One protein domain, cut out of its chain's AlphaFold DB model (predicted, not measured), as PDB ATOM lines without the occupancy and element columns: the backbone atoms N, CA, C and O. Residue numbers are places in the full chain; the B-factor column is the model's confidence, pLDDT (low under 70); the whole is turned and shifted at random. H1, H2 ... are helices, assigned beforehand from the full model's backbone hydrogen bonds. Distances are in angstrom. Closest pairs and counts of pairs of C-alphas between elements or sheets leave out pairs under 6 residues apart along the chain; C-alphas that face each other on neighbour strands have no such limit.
ATOM      1  N   LEU A  13      38.738  96.762  -4.105       65.06
ATOM      2  CA  LEU A  13      39.996  96.928  -3.376       65.06
ATOM      3  C   LEU A  13      39.965  96.223  -2.010       65.06
ATOM      4  O   LEU A  13      40.957  95.619  -1.622       65.06
ATOM      5  N   LEU A  14      38.829  96.274  -1.300       68.56
ATOM      6  CA  LEU A  14      38.617  95.521  -0.058       68.56
ATOM      7  C   LEU A  14      38.683  94.012  -0.297       68.56
ATOM      8  O   LEU A  14      39.390  93.334   0.434       68.56
ATOM      9  N   LEU A  15      38.016  93.499  -1.336       66.12
ATOM     10  CA  LEU A  15      38.044  92.072  -1.667       66.12
ATOM     11  C   LEU A  15      39.473  91.598  -1.985       66.12
ATOM     12  O   LEU A  15      39.915  90.582  -1.461       66.12
ATOM     13  N   GLN A  16      40.226  92.375  -2.774       65.62
ATOM     14  CA  GLN A  16      41.640  92.094  -3.049       65.62
ATOM     15  C   GLN A  16      42.510  92.167  -1.785       65.62
ATOM     16  O   GLN A  16      43.368  91.311  -1.598       65.62
ATOM     17  N   LEU A  17      42.281  93.139  -0.896       58.22
ATOM     18  CA  LEU A  17      42.987  93.229   0.386       58.22
ATOM     19  C   LEU A  17      42.694  92.031   1.295       58.22
ATOM     20  O   LEU A  17      43.633  91.491   1.869       58.22
ATOM     21  N   THR A  18      41.441  91.577   1.390       68.81
ATOM     22  CA  THR A  18      41.085  90.373   2.158       68.81
ATOM     23  C   THR A  18      41.756  89.131   1.576       68.81
ATOM     24  O   THR A  18      42.366  88.375   2.322       68.81
ATOM     25  N   LEU A  19      41.734  88.946   0.251       60.19
ATOM     26  CA  LEU A  19      42.407  87.816  -0.404       60.19
ATOM     27  C   LEU A  19      43.932  87.831  -0.190       60.19
ATOM     28  O   LEU A  19      44.518  86.782   0.052       60.19
ATOM     29  N   ILE A  20      44.568  89.009  -0.223       60.75
ATOM     30  CA  ILE A  20      46.011  89.175   0.039       60.75
ATOM     31  C   ILE A  20      46.355  88.932   1.516       60.75
ATOM     32  O   ILE A  20      47.375  88.317   1.813       60.75
ATOM     33  N   VAL A  21      45.525  89.396   2.455       62.12
ATOM     34  CA  VAL A  21      45.729  89.141   3.892       62.12
ATOM     35  C   VAL A  21      45.523  87.661   4.211       62.12
ATOM     36  O   VAL A  21      46.315  87.091   4.957       62.12
ATOM     37  N   ASN A  22      44.525  87.013   3.610       59.84
ATOM     38  CA  ASN A  22      44.249  85.598   3.837       59.84
ATOM     39  C   ASN A  22      45.341  84.700   3.238       59.84
ATOM     40  O   ASN A  22      45.796  83.792   3.926       59.84
ATOM     41  N   SER A  23      45.834  84.970   2.022       46.97
ATOM     42  CA  SER A  23      46.948  84.197   1.446       46.97
ATOM     43  C   SER A  23      48.273  84.426   2.182       46.97
ATOM     44  O   SER A  23      49.041  83.483   2.364       46.97
ATOM     45  N   TYR A  24      48.524  85.635   2.701       46.69
ATOM     46  CA  TYR A  24      49.687  85.890   3.557       46.69
ATOM     47  C   TYR A  24      49.583  85.162   4.908       46.69
ATOM     48  O   TYR A  24      50.577  84.616   5.382       46.69
ATOM     49  N   SER A  25      48.387  85.092   5.503       55.56
ATOM     50  CA  SER A  25      48.126  84.286   6.705       55.56
ATOM     51  C   SER A  25      48.271  82.785   6.438       55.56
ATOM     52  O   SER A  25      48.874  82.084   7.243       55.56
ATOM     53  N   PHE A  26      47.798  82.295   5.289       45.50
ATOM     54  CA  PHE A  26      47.946  80.896   4.876       45.50
ATOM     55  C   PHE A  26      49.425  80.513   4.694       45.50
ATOM     56  O   PHE A  26      49.862  79.484   5.200       45.50
ATOM     57  N   ALA A  27      50.227  81.389   4.077       44.88
ATOM     58  CA  ALA A  27      51.675  81.210   3.947       44.88
ATOM     59  C   ALA A  27      52.441  81.326   5.283       44.88
ATOM     60  O   ALA A  27      53.507  80.734   5.433       44.88
ATOM     61  N   GLN A  28      51.927  82.075   6.268       47.53
ATOM     62  CA  GLN A  28      52.465  82.083   7.638       47.53
ATOM     63  C   GLN A  28      52.115  80.785   8.385       47.53
ATOM     64  O   GLN A  28      52.964  80.249   9.094       47.53
ATOM     65  N   LEU A  29      50.894  80.270   8.205       46.50
ATOM     66  CA  LEU A  29      50.421  79.021   8.806       46.50
ATOM     67  C   LEU A  29      51.156  77.798   8.248       46.50
ATOM     68  O   LEU A  29      51.623  76.979   9.035       46.50
ATOM     69  N   SER A  30      51.351  77.692   6.929       43.19
ATOM     70  CA  SER A  30      52.121  76.583   6.339       43.19
ATOM     71  C   SER A  30      53.588  76.579   6.789       43.19
ATOM     72  O   SER A  30      54.152  75.515   7.025       43.19
ATOM     73  N   LEU A  31      54.180  77.757   7.034       45.62
ATOM     74  CA  LEU A  31      55.507  77.913   7.652       45.62
ATOM     75  C   LEU A  31      55.555  77.636   9.171       45.62
ATOM     76  O   LEU A  31      56.638  77.686   9.754       45.62
ATOM     77  N   GLN A  32      54.423  77.341   9.819       45.44
ATOM     78  CA  GLN A  32      54.349  76.920  11.229       45.44
ATOM     79  C   GLN A  32      53.756  75.509  11.422       45.44
ATOM     80  O   GLN A  32      53.835  74.962  12.523       45.44
ATOM     81  N   ALA A  33      53.230  74.882  10.365       43.03
ATOM     82  CA  ALA A  33      52.478  73.624  10.403       43.03
ATOM     83  C   ALA A  33      53.314  72.334  10.613       43.03
ATOM     84  O   ALA A  33      52.832  71.239  10.338       43.03
ATOM     85  N   GLU A  34      54.535  72.417  11.158       39.84
ATOM     86  CA  GLU A  34      55.256  71.231  11.669       39.84
ATOM     87  C   GLU A  34      54.723  70.743  13.035       39.84
ATOM     88  O   GLU A  34      55.159  69.710  13.545       39.84
ATOM     89  N   ASN A  35      53.779  71.465  13.651       40.25
ATOM     90  CA  ASN A  35      53.084  71.047  14.871       40.25
ATOM     91  C   ASN A  35      51.562  71.223  14.732       40.25
ATOM     92  O   ASN A  35      51.088  72.059  13.969       40.25
ATOM     93  N   SER A  36      50.814  70.407  15.478       46.94
ATOM     94  CA  SER A  36      49.360  70.208  15.374       46.94
ATOM     95  C   SER A  36      48.531  71.498  15.285       46.94
ATOM     96  O   SER A  36      48.470  72.268  16.248       46.94
ATOM     97  N   VAL A  37      47.819  71.662  14.168       63.12
ATOM     98  CA  VAL A  37      46.724  72.631  14.018       63.12
ATOM     99  C   VAL A  37      45.495  72.115  14.793       63.12
ATOM    100  O   VAL A  37      45.185  70.933  14.659       63.12
ATOM    101  N   PRO A  38      44.799  72.938  15.602       73.25
ATOM    102  CA  PRO A  38      43.553  72.534  16.261       73.25
ATOM    103  C   PRO A  38      42.397  72.368  15.265       73.25
ATOM    104  O   PRO A  38      42.264  73.176  14.345       73.25
ATOM    105  N   ASP A  39      41.507  71.402  15.503       52.09
ATOM    106  CA  ASP A  39      40.358  71.112  14.624       52.09
ATOM    107  C   ASP A  39      39.444  72.336  14.411       52.09
ATOM    108  O   ASP A  39      38.938  72.564  13.316       52.09
ATOM    109  N   GLU A  40      39.305  73.187  15.432       65.38
ATOM    110  CA  GLU A  40      38.568  74.460  15.387       65.38
ATOM    111  C   GLU A  40      39.086  75.403  14.277       65.38
ATOM    112  O   GLU A  40      38.298  76.024  13.565       65.38
ATOM    113  N   VAL A  41      40.405  75.434  14.046       67.56
ATOM    114  CA  VAL A  41      41.035  76.231  12.976       67.56
ATOM    115  C   VAL A  41      40.810  75.591  11.604       67.56
ATOM    116  O   VAL A  41      40.645  76.302  10.613       67.56
ATOM    117  N   VAL A  42      40.754  74.257  11.527       58.00
ATOM    118  CA  VAL A  42      40.396  73.544  10.289       58.00
ATOM    119  C   VAL A  42      38.946  73.854   9.907       58.00
ATOM    120  O   VAL A  42      38.674  74.145   8.745       58.00
ATOM    121  N   VAL A  43      38.028  73.892  10.879       63.94
ATOM    122  CA  VAL A  43      36.626  74.290  10.661       63.94
ATOM    123  C   VAL A  43      36.516  75.743  10.181       63.94
ATOM    124  O   VAL A  43      35.823  75.985   9.191       63.94
ATOM    125  N   GLU A  44      37.214  76.703  10.801       70.62
ATOM    126  CA  GLU A  44      37.210  78.103  10.334       70.62
ATOM    127  C   GLU A  44      37.749  78.248   8.898       70.62
ATOM    128  O   GLU A  44      37.148  78.952   8.079       70.62
ATOM    129  N   ILE A  45      38.851  77.565   8.561       62.56
ATOM    130  CA  ILE A  45      39.436  77.587   7.209       62.56
ATOM    131  C   ILE A  45      38.466  76.977   6.186       62.56
ATOM    132  O   ILE A  45      38.253  77.566   5.122       62.56
ATOM    133  N   THR A  46      37.827  75.851   6.513       65.50
ATOM    134  CA  THR A  46      36.828  75.208   5.647       65.50
ATOM    135  C   THR A  46      35.611  76.107   5.431       65.50
ATOM    136  O   THR A  46      35.189  76.291   4.291       65.50
ATOM    137  N   GLN A  47      35.086  76.761   6.474       71.38
ATOM    138  CA  GLN A  47      33.981  77.721   6.330       71.38
ATOM    139  C   GLN A  47      34.367  78.938   5.472       71.38
ATOM    140  O   GLN A  47      33.567  79.389   4.649       71.38
ATOM    141  N   LEU A  48      35.598  79.446   5.599       74.50
ATOM    142  CA  LEU A  48      36.132  80.513   4.742       74.50
ATOM    143  C   LEU A  48      36.265  80.084   3.273       74.50
ATOM    144  O   LEU A  48      35.980  80.888   2.378       74.50
ATOM    145  N   TYR A  49      36.660  78.835   3.012       75.19
ATOM    146  CA  TYR A  49      36.717  78.281   1.659       75.19
ATOM    147  C   TYR A  49      35.313  78.111   1.063       75.19
ATOM    148  O   TYR A  49      35.047  78.635  -0.020       75.19
ATOM    149  N   LEU A  50      34.388  77.488   1.802       73.25
ATOM    150  CA  LEU A  50      32.991  77.300   1.391       73.25
ATOM    151  C   LEU A  50      32.301  78.640   1.087       73.25
ATOM    152  O   LEU A  50      31.701  78.804   0.026       73.25
ATOM    153  N   ALA A  51      32.450  79.642   1.959       81.88
ATOM    154  CA  ALA A  51      31.906  80.982   1.730       81.88
ATOM    155  C   ALA A  51      32.512  81.665   0.486       81.88
ATOM    156  O   ALA A  51      31.819  82.404  -0.219       81.88
ATOM    157  N   SER A  52      33.789  81.403   0.190       82.75
ATOM    158  CA  SER A  52      34.466  81.932  -1.000       82.75
ATOM    159  C   SER A  52      33.965  81.262  -2.282       82.75
ATOM    160  O   SER A  52      33.602  81.969  -3.224       82.75
ATOM    161  N   ALA A  53      33.865  79.931  -2.307       81.75
ATOM    162  CA  ALA A  53      33.324  79.166  -3.432       81.75
ATOM    163  C   ALA A  53      31.852  79.523  -3.704       81.75
ATOM    164  O   ALA A  53      31.502  79.876  -4.832       81.75
ATOM    165  N   LYS A  54      31.020  79.608  -2.659       89.12
ATOM    166  CA  LYS A  54      29.643  80.118  -2.756       89.12
ATOM    167  C   LYS A  54      29.576  81.516  -3.378       89.12
ATOM    168  O   LYS A  54      28.689  81.781  -4.184       89.12
ATOM    169  N   SER A  55      30.522  82.407  -3.069       89.69
ATOM    170  CA  SER A  55      30.574  83.760  -3.657       89.69
ATOM    171  C   SER A  55      31.011  83.807  -5.132       89.69
ATOM    172  O   SER A  55      30.849  84.842  -5.777       89.69
ATOM    173  N   LEU A  56      31.554  82.706  -5.668       90.44
ATOM    174  CA  LEU A  56      31.855  82.521  -7.094       90.44
ATOM    175  C   LEU A  56      30.687  81.842  -7.833       90.44
ATOM    176  O   LEU A  56      30.382  82.214  -8.968       90.44
ATOM    177  N   CYS A  57      30.020  80.894  -7.168       91.88
ATOM    178  CA  CYS A  57      28.875  80.142  -7.687       91.88
ATOM    179  C   CYS A  57      27.512  80.841  -7.534       91.88
ATOM    180  O   CYS A  57      26.524  80.355  -8.084       91.88
ATOM    181  N   THR A  58      27.437  81.983  -6.843       88.88
ATOM    182  CA  THR A  58      26.223  82.814  -6.752       88.88
ATOM    183  C   THR A  58      26.366  84.133  -7.518       88.88
ATOM    184  O   THR A  58      27.442  84.727  -7.598       88.88
ATOM    185  N   ASP A  59      25.272  84.599  -8.126       88.06
ATOM    186  CA  ASP A  59      25.216  85.861  -8.862       88.06
ATOM    187  C   ASP A  59      25.112  87.083  -7.924       88.06
ATOM    188  O   ASP A  59      24.990  86.981  -6.703       88.06
ATOM    189  N   ALA A  60      25.102  88.293  -8.494       82.50
ATOM    190  CA  ALA A  60      24.984  89.535  -7.720       82.50
ATOM    191  C   ALA A  60      23.615  89.743  -7.020       82.50
ATOM    192  O   ALA A  60      23.427  90.767  -6.356       82.50
ATOM    193  N   SER A  61      22.667  88.812  -7.176       82.19
ATOM    194  CA  SER A  61      21.407  88.725  -6.428       82.19
ATOM    195  C   SER A  61      21.367  87.564  -5.421       82.19
ATOM    196  O   SER A  61      20.395  87.462  -4.677       82.19
ATOM    197  N   GLY A  62      22.424  86.745  -5.344       84.75
ATOM    198  CA  GLY A  62      22.529  85.590  -4.450       84.75
ATOM    199  C   GLY A  62      21.929  84.295  -5.005       84.75
ATOM    200  O   GLY A  62      21.796  83.339  -4.249       84.75
ATOM    201  N   ARG A  63      21.562  84.247  -6.294       84.62
ATOM    202  CA  ARG A  63      21.045  83.032  -6.950       84.62
ATOM    203  C   ARG A  63      22.190  82.197  -7.506       84.62
ATOM    204  O   ARG A  63      23.181  82.755  -7.974       84.62
ATOM    205  N   TRP A  64      22.055  80.878  -7.460       89.00
ATOM    206  CA  TRP A  64      23.092  79.958  -7.918       89.00
ATOM    207  C   TRP A  64      23.224  79.937  -9.441       89.00
ATOM    208  O   TRP A  64      22.260  80.179 -10.169       89.00
ATOM    209  N   ARG A  65      24.427  79.627  -9.920       89.44
ATOM    210  CA  ARG A  65      24.746  79.410 -11.334       89.44
ATOM    211  C   ARG A  65      24.728  77.921 -11.658       89.44
ATOM    212  O   ARG A  65      25.318  77.148 -10.908       89.44
ATOM    213  N   SER A  66      24.130  77.543 -12.788       87.69
ATOM    214  CA  SER A  66      24.244  76.179 -13.319       87.69
ATOM    215  C   SER A  66      25.515  75.941 -14.139       87.69
ATOM    216  O   SER A  66      25.829  74.799 -14.453       87.69
ATOM    217  N   ASP A  67      26.273  76.994 -14.478       89.31
ATOM    218  CA  ASP A  67      27.514  76.884 -15.244       89.31
ATOM    219  C   ASP A  67      28.768  76.891 -14.354       89.31
ATOM    220  O   ASP A  67      28.884  77.683 -13.416       89.31
ATOM    221  N   ALA A  68      29.730  76.021 -14.678       87.19
ATOM    222  CA  ALA A  68      30.998  75.921 -13.963       87.19
ATOM    223  C   ALA A  68      31.813  77.225 -14.048       87.19
ATOM    224  O   ALA A  68      31.918  77.874 -15.096       87.19
ATOM    225  N   VAL A  69      32.417  77.622 -12.928       91.06
ATOM    226  CA  VAL A  69      33.057  78.929 -12.763       91.06
ATOM    227  C   VAL A  69      34.565  78.784 -12.702       91.06
ATOM    228  O   VAL A  69      35.121  78.325 -11.707       91.06
ATOM    229  N   ALA A  70      35.233  79.238 -13.764       88.31
ATOM    230  CA  ALA A  70      36.687  79.316 -13.822       88.31
ATOM    231  C   ALA A  70      37.254  80.096 -12.620       88.31
ATOM    232  O   ALA A  70      36.884  81.252 -12.374       88.31
ATOM    233  N   LEU A  71      38.176  79.465 -11.897       84.56
ATOM    234  CA  LEU A  71      38.902  80.051 -10.783       84.56
ATOM    235  C   LEU A  71      39.665  81.304 -11.250       84.56
ATOM    236  O   LEU A  71      40.308  81.288 -12.307       84.56
ATOM    237  N   PRO A  72      39.664  82.401 -10.468       84.75
ATOM    238  CA  PRO A  72      40.553  83.531 -10.712       84.75
ATOM    239  C   PRO A  72      42.007  83.058 -10.824       84.75
ATOM    240  O   PRO A  72      42.447  82.263  -9.992       84.75
ATOM    241  N   SER A  73      42.779  83.569 -11.794       78.25
ATOM    242  CA  SER A  73      44.148  83.070 -12.028       78.25
ATOM    243  C   SER A  73      45.039  83.180 -10.789       78.25
ATOM    244  O   SER A  73      45.848  82.302 -10.551       78.25
ATOM    245  N   SER A  74      44.815  84.175  -9.926       79.06
ATOM    246  CA  SER A  74      45.512  84.320  -8.643       79.06
ATOM    247  C   SER A  74      45.249  83.188  -7.638       79.06
ATOM    248  O   SER A  74      46.054  83.000  -6.734       79.06
ATOM    249  N   ILE A  75      44.128  82.465  -7.753       76.00
ATOM    250  CA  ILE A  75      43.845  81.264  -6.948       76.00
ATOM    251  C   ILE A  75      44.531  80.052  -7.585       76.00
ATOM    252  O   ILE A  75      45.243  79.341  -6.884       76.00
ATOM    253  N   VAL A  76      44.422  79.882  -8.908       79.38
ATOM    254  CA  VAL A  76      45.142  78.837  -9.668       79.38
ATOM    255  C   VAL A  76      46.654  78.928  -9.417       79.38
ATOM    256  O   VAL A  76      47.260  77.974  -8.945       79.38
ATOM    257  N   GLU A  77      47.245  80.108  -9.614       81.00
ATOM    258  CA  GLU A  77      48.657  80.410  -9.342       81.00
ATOM    259  C   GLU A  77      49.032  80.142  -7.874       81.00
ATOM    260  O   GLU A  77      50.150  79.703  -7.604       81.00
ATOM    261  N   SER A  78      48.120  80.358  -6.917       78.50
ATOM    262  CA  SER A  78      48.360  80.070  -5.495       78.50
ATOM    263  C   SER A  78      48.311  78.573  -5.168       78.50
ATOM    264  O   SER A  78      49.048  78.135  -4.288       78.50
ATOM    265  N   ILE A  79      47.470  77.789  -5.848       72.88
ATOM    266  CA  ILE A  79      47.382  76.333  -5.656       72.88
ATOM    267  C   ILE A  79      48.574  75.648  -6.339       72.88
ATOM    268  O   ILE A  79      49.274  74.863  -5.697       72.88
ATOM    269  N   GLU A  80      48.878  76.005  -7.591       85.19
ATOM    270  CA  GLU A  80      50.020  75.449  -8.335       85.19
ATOM    271  C   GLU A  80      51.370  75.769  -7.665       85.19
ATOM    272  O   GLU A  80      52.280  74.941  -7.665       85.19
ATOM    273  N   SER A  81      51.511  76.947  -7.042       80.00
ATOM    274  CA  SER A  81      52.734  77.309  -6.303       80.00
ATOM    275  C   SER A  81      52.826  76.727  -4.889       80.00
ATOM    276  O   SER A  81      53.922  76.709  -4.333       80.00
ATOM    277  N   SER A  82      51.720  76.234  -4.317       73.62
ATOM    278  CA  SER A  82      51.702  75.613  -2.979       73.62
ATOM    279  C   SER A  82      51.787  74.085  -3.010       73.62
ATOM    280  O   SER A  82      52.149  73.485  -2.004       73.62
ATOM    281  N   SER A  83      51.435  73.453  -4.135       71.56
ATOM    282  CA  SER A  83      51.321  71.991  -4.264       71.56
ATOM    283  C   SER A  83      52.401  71.333  -5.130       71.56
ATOM    284  O   SER A  83      52.441  70.110  -5.213       71.56
ATOM    285  N   GLU A  84      53.229  72.122  -5.829       78.12
ATOM    286  CA  GLU A  84      54.158  71.704  -6.904       78.12
ATOM    287  C   GLU A  84      53.507  70.976  -8.112       78.12
ATOM    288  O   GLU A  84      54.133  70.848  -9.170       78.12
ATOM    289  N   ARG A  85      52.232  70.573  -8.012       84.62
ATOM    290  CA  ARG A  85      51.378  70.061  -9.093       84.62
ATOM    291  C   ARG A  85      50.819  71.224  -9.917       84.62
ATOM    292  O   ARG A  85      50.401  72.247  -9.385       84.62
ATOM    293  N   LYS A  86      50.769  71.046 -11.238       84.50
ATOM    294  CA  LYS A  86      49.960  71.900 -12.117       84.50
ATOM    295  C   LYS A  86      48.536  71.390 -12.160       84.50
ATOM    296  O   LYS A  86      48.343  70.177 -12.224       84.50
ATOM    297  N   LEU A  87      47.582  72.308 -12.191       80.75
ATOM    298  CA  LEU A  87      46.179  71.953 -12.325       80.75
ATOM    299  C   LEU A  87      45.871  71.590 -13.789       80.75
ATOM    300  O   LEU A  87      46.392  72.214 -14.725       80.75
ATOM    301  N   GLY A  88      45.006  70.600 -13.995       83.38
ATOM    302  CA  GLY A  88      44.313  70.352 -15.260       83.38
ATOM    303  C   GLY A  88      43.476  71.565 -15.678       83.38
ATOM    304  O   GLY A  88      43.262  72.483 -14.888       83.38
ATOM    305  N   ASP A  89      43.033  71.630 -16.933       76.38
ATOM    306  CA  ASP A  89      42.173  72.746 -17.359       76.38
ATOM    307  C   ASP A  89      40.749  72.631 -16.786       76.38
ATOM    308  O   ASP A  89      40.128  73.656 -16.509       76.38
ATOM    309  N   ASP A  90      40.302  71.413 -16.477       71.88
ATOM    310  CA  ASP A  90      39.038  71.128 -15.790       71.88
ATOM    311  C   ASP A  90      39.138  71.419 -14.278       71.88
ATOM    312  O   ASP A  90      38.285  72.104 -13.717       71.88
ATOM    313  N   GLU A  91      40.266  71.066 -13.641       79.81
ATOM    314  CA  GLU A  91      40.598  71.416 -12.240       79.81
ATOM    315  C   GLU A  91      40.711  72.942 -11.989       79.81
ATOM    316  O   GLU A  91      40.885  73.391 -10.854       79.81
ATOM    317  N   LYS A  92      40.635  73.770 -13.042       87.75
ATOM    318  CA  LYS A  92      40.619  75.241 -12.955       87.75
ATOM    319  C   LYS A  92      39.207  75.824 -12.916       87.75
ATOM    320  O   LYS A  92      39.088  77.050 -12.920       87.75
ATOM    321  N   ALA A  93      38.154  75.013 -12.850       88.62
ATOM    322  CA  ALA A  93      36.781  75.469 -12.649       88.62
ATOM    323  C   ALA A  93      36.149  74.847 -11.394       88.62
ATOM    324  O   ALA A  93      36.391  73.692 -11.070       88.62
ATOM    325  N   ILE A  94      35.310  75.617 -10.698       88.00
ATOM    326  CA  ILE A  94      34.390  75.080  -9.687       88.00
ATOM    327  C   ILE A  94      33.103  74.698 -10.410       88.00
ATOM    328  O   ILE A  94      32.466  75.571 -11.005       88.00
ATOM    329  N   ASN A  95      32.697  73.432 -10.343       88.44
ATOM    330  CA  ASN A  95      31.370  73.037 -10.792       88.44
ATOM    331  C   ASN A  95      30.332  73.457  -9.735       88.44
ATOM    332  O   ASN A  95      30.415  73.076  -8.567       88.44
ATOM    333  N   CYS A  96      29.405  74.332 -10.119       90.06
ATOM    334  CA  CYS A  96      28.492  74.976  -9.176       90.06
ATOM    335  C   CYS A  96      27.249  74.146  -8.812       90.06
ATOM    336  O   CYS A  96      26.837  74.245  -7.655       90.06
ATOM    337  N   PRO A  97      26.695  73.301  -9.706       86.56
ATOM    338  CA  PRO A  97      25.838  72.173  -9.338       86.56
ATOM    339  C   PRO A  97      26.396  71.315  -8.196       86.56
ATOM    340  O   PRO A  97      25.766  71.259  -7.144       86.56
ATOM    341  N   ASP A  98      27.598  70.753  -8.324       85.06
ATOM    342  CA  ASP A  98      28.184  69.856  -7.311       85.06
ATOM    343  C   ASP A  98      28.354  70.563  -5.956       85.06
ATOM    344  O   ASP A  98      28.042  70.021  -4.894       85.06
ATOM    345  N   PHE A  99      28.795  71.826  -5.983       87.19
ATOM    346  CA  PHE A  99      28.911  72.643  -4.777       87.19
ATOM    347  C   PHE A  99      27.542  72.939  -4.134       87.19
ATOM    348  O   PHE A  99      27.428  72.982  -2.908       87.19
ATOM    349  N   LEU A 100      26.498  73.139  -4.942       88.19
ATOM    350  CA  LEU A 100      25.130  73.303  -4.459       88.19
ATOM    351  C   LEU A 100      24.601  71.993  -3.856       88.19
ATOM    352  O   LEU A 100      24.037  72.041  -2.766       88.19
ATOM    353  N   ALA A 101      24.846  70.839  -4.482       83.25
ATOM    354  CA  ALA A 101      24.478  69.528  -3.942       83.25
ATOM    355  C   ALA A 101      25.103  69.281  -2.557       83.25
ATOM    356  O   ALA A 101      24.404  68.892  -1.620       83.25
ATOM    357  N   LEU A 102      26.391  69.609  -2.392       83.25
ATOM    358  CA  LEU A 102      27.086  69.555  -1.099       83.25
ATOM    359  C   LEU A 102      26.465  70.491  -0.048       83.25
ATOM    360  O   LEU A 102      26.337  70.108   1.117       83.25
ATOM    361  N   GLU A 103      26.042  71.702  -0.429       84.88
ATOM    362  CA  GLU A 103      25.344  72.592   0.505       84.88
ATOM    363  C   GLU A 103      23.958  72.042   0.885       84.88
ATOM    364  O   GLU A 103      23.612  72.055   2.066       84.88
ATOM    365  N   VAL A 104      23.189  71.492  -0.064       82.19
ATOM    366  CA  VAL A 104      21.874  70.884   0.217       82.19
ATOM    367  C   VAL A 104      22.000  69.665   1.122       82.19
ATOM    368  O   VAL A 104      21.236  69.560   2.080       82.19
ATOM    369  N   ALA A 105      22.987  68.794   0.903       79.75
ATOM    370  CA  ALA A 105      23.279  67.683   1.809       79.75
ATOM    371  C   ALA A 105      23.540  68.187   3.242       79.75
ATOM    372  O   ALA A 105      22.922  67.709   4.194       79.75
ATOM    373  N   SER A 106      24.342  69.250   3.395       79.75
ATOM    374  CA  SER A 106      24.600  69.864   4.708       79.75
ATOM    375  C   SER A 106      23.363  70.503   5.367       79.75
ATOM    376  O   SER A 106      23.337  70.671   6.585       79.75
ATOM    377  N   ILE A 107      22.330  70.847   4.587       80.44
ATOM    378  CA  ILE A 107      21.034  71.344   5.080       80.44
ATOM    379  C   ILE A 107      20.107  70.174   5.453       80.44
ATOM    380  O   ILE A 107      19.451  70.253   6.493       80.44
ATOM    381  N   LYS A 108      20.109  69.087   4.665       78.12
ATOM    382  CA  LYS A 108      19.364  67.828   4.890       78.12
ATOM    383  C   LYS A 108      19.756  67.190   6.231       78.12
ATOM    384  O   LYS A 108      18.884  66.860   7.030       78.12
ATOM    385  N   ASP A 109      21.054  67.162   6.539       78.62
ATOM    386  CA  ASP A 109      21.589  66.743   7.848       78.62
ATOM    387  C   ASP A 109      21.462  67.834   8.941       78.62
ATOM    388  O   ASP A 109      21.598  67.570  10.138       78.62
ATOM    389  N   GLY A 110      21.238  69.089   8.535       65.38
ATOM    390  CA  GLY A 110      21.554  70.301   9.298       65.38
ATOM    391  C   GLY A 110      20.415  70.967  10.078       65.38
ATOM    392  O   GLY A 110      20.590  72.097  10.535       65.38
ATOM    393  N   ALA A 111      19.260  70.314  10.239       44.62
ATOM    394  CA  ALA A 111      18.178  70.704  11.162       44.62
ATOM    395  C   ALA A 111      17.612  72.149  11.051       44.62
ATOM    396  O   ALA A 111      16.975  72.628  11.992       44.62
ATOM    397  N   GLN A 112      17.800  72.861   9.929       58.66
ATOM    398  CA  GLN A 112      17.354  74.264   9.792       58.66
ATOM    399  C   GLN A 112      15.857  74.443   9.476       58.66
ATOM    400  O   GLN A 112      15.365  75.571   9.512       58.66
ATOM    401  N   GLY A 113      15.116  73.360   9.220       71.69
ATOM    402  CA  GLY A 113      13.654  73.400   9.078       71.69
ATOM    403  C   GLY A 113      13.136  74.037   7.783       71.69
ATOM    404  O   GLY A 113      11.987  74.470   7.753       71.69
ATOM    405  N   LEU A 114      13.969  74.102   6.739       73.94
ATOM    406  CA  LEU A 114      13.489  74.073   5.356       73.94
ATOM    407  C   LEU A 114      13.554  72.621   4.881       73.94
ATOM    408  O   LEU A 114      14.572  71.964   5.096       73.94
ATOM    409  N   GLU A 115      12.505  72.164   4.203       84.44
ATOM    410  CA  GLU A 115      12.551  70.910   3.447       84.44
ATOM    411  C   GLU A 115      13.477  71.088   2.225       84.44
ATOM    412  O   GLU A 115      13.607  72.194   1.676       84.44
ATOM    413  N   ALA A 116      14.151  70.019   1.795       82.75
ATOM    414  CA  ALA A 116      15.183  70.097   0.752       82.75
ATOM    415  C   ALA A 116      14.608  70.559  -0.602       82.75
ATOM    416  O   ALA A 116      15.271  71.259  -1.367       82.75
ATOM    417  N   GLU A 117      13.344  70.231  -0.852       85.56
ATOM    418  CA  GLU A 117      12.546  70.567  -2.024       85.56
ATOM    419  C   GLU A 117      12.267  72.077  -2.109       85.56
ATOM    420  O   GLU A 117      12.384  72.664  -3.188       85.56
ATOM    421  N   GLU A 118      11.961  72.736  -0.980       85.88
ATOM    422  CA  GLU A 118      11.767  74.196  -0.933       85.88
ATOM    423  C   GLU A 118      13.079  74.934  -1.223       85.88
ATOM    424  O   GLU A 118      13.098  75.913  -1.978       85.88
ATOM    425  N   PHE A 119      14.189  74.450  -0.654       86.81
ATOM    426  CA  PHE A 119      15.506  75.024  -0.910       86.81
ATOM    427  C   PHE A 119      15.925  74.826  -2.373       86.81
ATOM    428  O   PHE A 119      16.314  75.793  -3.026       86.81
ATOM    429  N   TYR A 120      15.785  73.611  -2.916       90.56
ATOM    430  CA  TYR A 120      16.073  73.293  -4.317       90.56
ATOM    431  C   TYR A 120      15.265  74.169  -5.287       90.56
ATOM    432  O   TYR A 120      15.841  74.785  -6.191       90.56
ATOM    433  N   ALA A 121      13.949  74.286  -5.078       88.62
ATOM    434  CA  ALA A 121      13.068  75.079  -5.936       88.62
ATOM    435  C   ALA A 121      13.397  76.583  -5.889       88.62
ATOM    436  O   ALA A 121      13.204  77.296  -6.875       88.62
ATOM    437  N   CYS A 122      13.927  77.074  -4.764       86.12
ATOM    438  CA  CYS A 122      14.429  78.441  -4.639       86.12
ATOM    439  C   CYS A 122      15.814  78.621  -5.287       86.12
ATOM    440  O   CYS A 122      16.044  79.610  -5.986       86.12
ATOM    441  N   ALA A 123      16.729  77.670  -5.088       88.94
ATOM    442  CA  ALA A 123      18.105  77.732  -5.572       88.94
ATOM    443  C   ALA A 123      18.209  77.663  -7.106       88.94
ATOM    444  O   ALA A 123      19.063  78.332  -7.691       88.94
ATOM    445  N   THR A 124      17.325  76.890  -7.745       92.75
ATOM    446  CA  THR A 124      17.383  76.536  -9.177       92.75
ATOM    447  C   THR A 124      16.351  77.266 -10.050       92.75
ATOM    448  O   THR A 124      16.203  76.955 -11.232       92.75
ATOM    449  N   GLN A 125      15.632  78.257  -9.506       89.81
ATOM    450  CA  GLN A 125      14.468  78.890 -10.154       89.81
ATOM    451  C   GLN A 125      14.727  79.447 -11.574       89.81
ATOM    452  O   GLN A 125      13.815  79.463 -12.400       89.81
ATOM    453  N   ASP A 126      15.950  79.903 -11.861       87.50
ATOM    454  CA  ASP A 126      16.363  80.474 -13.155       87.50
ATOM    455  C   ASP A 126      17.233  79.520 -14.012       87.50
ATOM    456  O   ASP A 126      17.766  79.937 -15.043       87.50
ATOM    457  N   TRP A 127      17.425  78.267 -13.586       90.81
ATOM    458  CA  TRP A 127      18.257  77.269 -14.278       90.81
ATOM    459  C   TRP A 127      17.547  76.668 -15.502       90.81
ATOM    460  O   TRP A 127      16.334  76.820 -15.679       90.81
ATOM    461  N   ASN A 128      18.285  75.955 -16.361       89.19
ATOM    462  CA  ASN A 128      17.650  75.114 -17.374       89.19
ATOM    463  C   ASN A 128      16.943  73.928 -16.689       89.19
ATOM    464  O   ASN A 128      17.405  73.424 -15.669       89.19
ATOM    465  N   VAL A 129      15.849  73.448 -17.283       83.94
ATOM    466  CA  VAL A 129      15.119  72.255 -16.824       83.94
ATOM    467  C   VAL A 129      16.011  71.002 -16.854       83.94
ATOM    468  O   VAL A 129      15.799  70.108 -16.044       83.94
ATOM    469  N   MET A 130      17.028  70.954 -17.727       81.94
ATOM    470  CA  MET A 130      18.085  69.930 -17.674       81.94
ATOM    471  C   MET A 130      18.912  70.037 -16.385       81.94
ATOM    472  O   MET A 130      18.888  69.112 -15.585       81.94
ATOM    473  N   ASP A 131      19.585  71.173 -16.164       87.44
ATOM    474  CA  ASP A 131      20.468  71.412 -15.009       87.44
ATOM    475  C   ASP A 131      19.733  71.206 -13.668       87.44
ATOM    476  O   ASP A 131      20.292  70.672 -12.712       87.44
ATOM    477  N   GLN A 132      18.458  71.608 -13.621       90.12
ATOM    478  CA  GLN A 132      17.511  71.298 -12.550       90.12
ATOM    479  C   GLN A 132      17.384  69.785 -12.318       90.12
ATOM    480  O   GLN A 132      17.634  69.295 -11.218       90.12
ATOM    481  N   LEU A 133      16.998  69.041 -13.358       87.50
ATOM    482  CA  LEU A 133      16.736  67.606 -13.270       87.50
ATOM    483  C   LEU A 133      17.967  66.771 -12.934       87.50
ATOM    484  O   LEU A 133      17.807  65.752 -12.267       87.50
ATOM    485  N   THR A 134      19.158  67.189 -13.367       85.94
ATOM    486  CA  THR A 134      20.423  66.581 -12.938       85.94
ATOM    487  C   THR A 134      20.592  66.769 -11.431       85.94
ATOM    488  O   THR A 134      20.507  65.791 -10.699       85.94
ATOM    489  N   LEU A 135      20.622  68.016 -10.941       89.31
ATOM    490  CA  LEU A 135      20.808  68.302  -9.513       89.31
ATOM    491  C   LEU A 135      19.757  67.628  -8.607       89.31
ATOM    492  O   LEU A 135      20.069  67.169  -7.512       89.31
ATOM    493  N   ALA A 136      18.498  67.548  -9.041       89.38
ATOM    494  CA  ALA A 136      17.455  66.867  -8.275       89.38
ATOM    495  C   ALA A 136      17.645  65.340  -8.191       89.38
ATOM    496  O   ALA A 136      17.187  64.738  -7.220       89.38
ATOM    497  N   ARG A 137      18.314  64.715  -9.171       85.38
ATOM    498  CA  ARG A 137      18.742  63.307  -9.102       85.38
ATOM    499  C   ARG A 137      19.971  63.161  -8.208       85.38
ATOM    500  O   ARG A 137      19.950  62.319  -7.318       85.38
ATOM    501  N   ASP A 138      20.966  64.033  -8.373       83.69
ATOM    502  CA  ASP A 138      22.216  64.032  -7.592       83.69
ATOM    503  C   ASP A 138      21.968  64.149  -6.073       83.69
ATOM    504  O   ASP A 138      22.740  63.647  -5.259       83.69
ATOM    505  N   MET A 139      20.873  64.809  -5.681       86.31
ATOM    506  CA  MET A 139      20.471  65.027  -4.283       86.31
ATOM    507  C   MET A 139      19.405  64.038  -3.762       86.31
ATOM    508  O   MET A 139      18.944  64.187  -2.621       86.31
ATOM    509  N   ASP A 140      19.013  63.054  -4.580       86.00
ATOM    510  CA  ASP A 140      17.954  62.068  -4.307       86.00
ATOM    511  C   ASP A 140      16.642  62.732  -3.837       86.00
ATOM    512  O   ASP A 140      16.140  62.484  -2.737       86.00
ATOM    513  N   LEU A 141      16.126  63.670  -4.645       88.88
ATOM    514  CA  LEU A 141      14.845  64.335  -4.396       88.88
ATOM    515  C   LEU A 141      13.686  63.622  -5.096       88.88
ATOM    516  O   LEU A 141      13.788  63.183  -6.246       88.88
TER     517      LEU A 141
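This is residues 13 to 141 of the 1163 residues of an uncharacterized protein of Halobacteriovorax sp. Y22 (UniProt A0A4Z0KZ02). Six helices make an open frame with few contacts: at one end H4, H5 and H6 form a small cluster, at the other H1 and H3 are near each other without touching, and H2 stretches between the two ends, its end at Cys 57 meeting the beginning of H4 at Cys 96 as a V. Two long links, residues 58 to 72 and 84 to 95, join the two ends and pair briefly with each other, while residues 13 to 18 of H1 stick out. The printed part has 129 residues, with six named helices in the order H1 to H6 and no named strand; its class is all helix. It is only just loose, close to compact, with a radius of gyration of the C-alphas of 17.0 A and spans of 46 by 33 by 30 A.

Start with H1, residues 13 to 30, which touches no helix. It is near H3, residues 73 to 83, with 7 pairs of C-alphas within 10 A. Next comes H2, residues 39 to 57, which is apart from both H1 and H3. Its residues 53 to 57 only just touch residues 96 to 99 of H4, residues 96 to 108, with 3 pairs of C-alphas within 8 A. There the closest C-alphas, of Cys 57 and Cys 96, are 5.4 A apart, and the helices run opposite ways at a steep tilt of 50 degrees. H4 is the hub, touching three helices. Its residues 104 to 108 touch H5, residues 116 to 123, in a helical hairpin; the closest C-alphas, of Lys 108 and Ala 116, are 6.3 A apart, and the tilt of 37 degrees is only just steep. Residues 97 to 101 of H4 touch H6, residues 129 to 138, the same way at a steep tilt of 48 degrees; the closest C-alphas, of Pro 97 and Leu 135, are 6.3 A apart. H5 and H6 are close but not clearly touching, with the C-alphas of Tyr 120 and Ala 136 closest at 7.7 A. In each of the six helices every O i to N i+4 pair is within hydrogen-bond range.

Find C-alpha 13 at (39.996, 96.928, -3.376); from there H1 runs 25.6 A to C-alpha 30. H2 begins at C-alpha 39, at (40.358, 71.112, 14.624), and runs 26.7 A. H3 spans 15.3 A, H4 18.2 A, H5 10.3 A and H6 14.3 A, the last ending at C-alpha 138, at (22.216, 64.032, -7.592).

The C-alphas farthest apart are those of Asn 35 and Val 129, at 49.5 A. The printed part has no cut. Look for the long links from H2 to H3 and from H3 to H4, where residues 69 to 70 pair antiparallel with residues 93 to 94. The mean pLDDT of the printed part is 76.0; it is under 70 at residues 13 to 37, 39 to 43, 45 to 46 and 110 to 112.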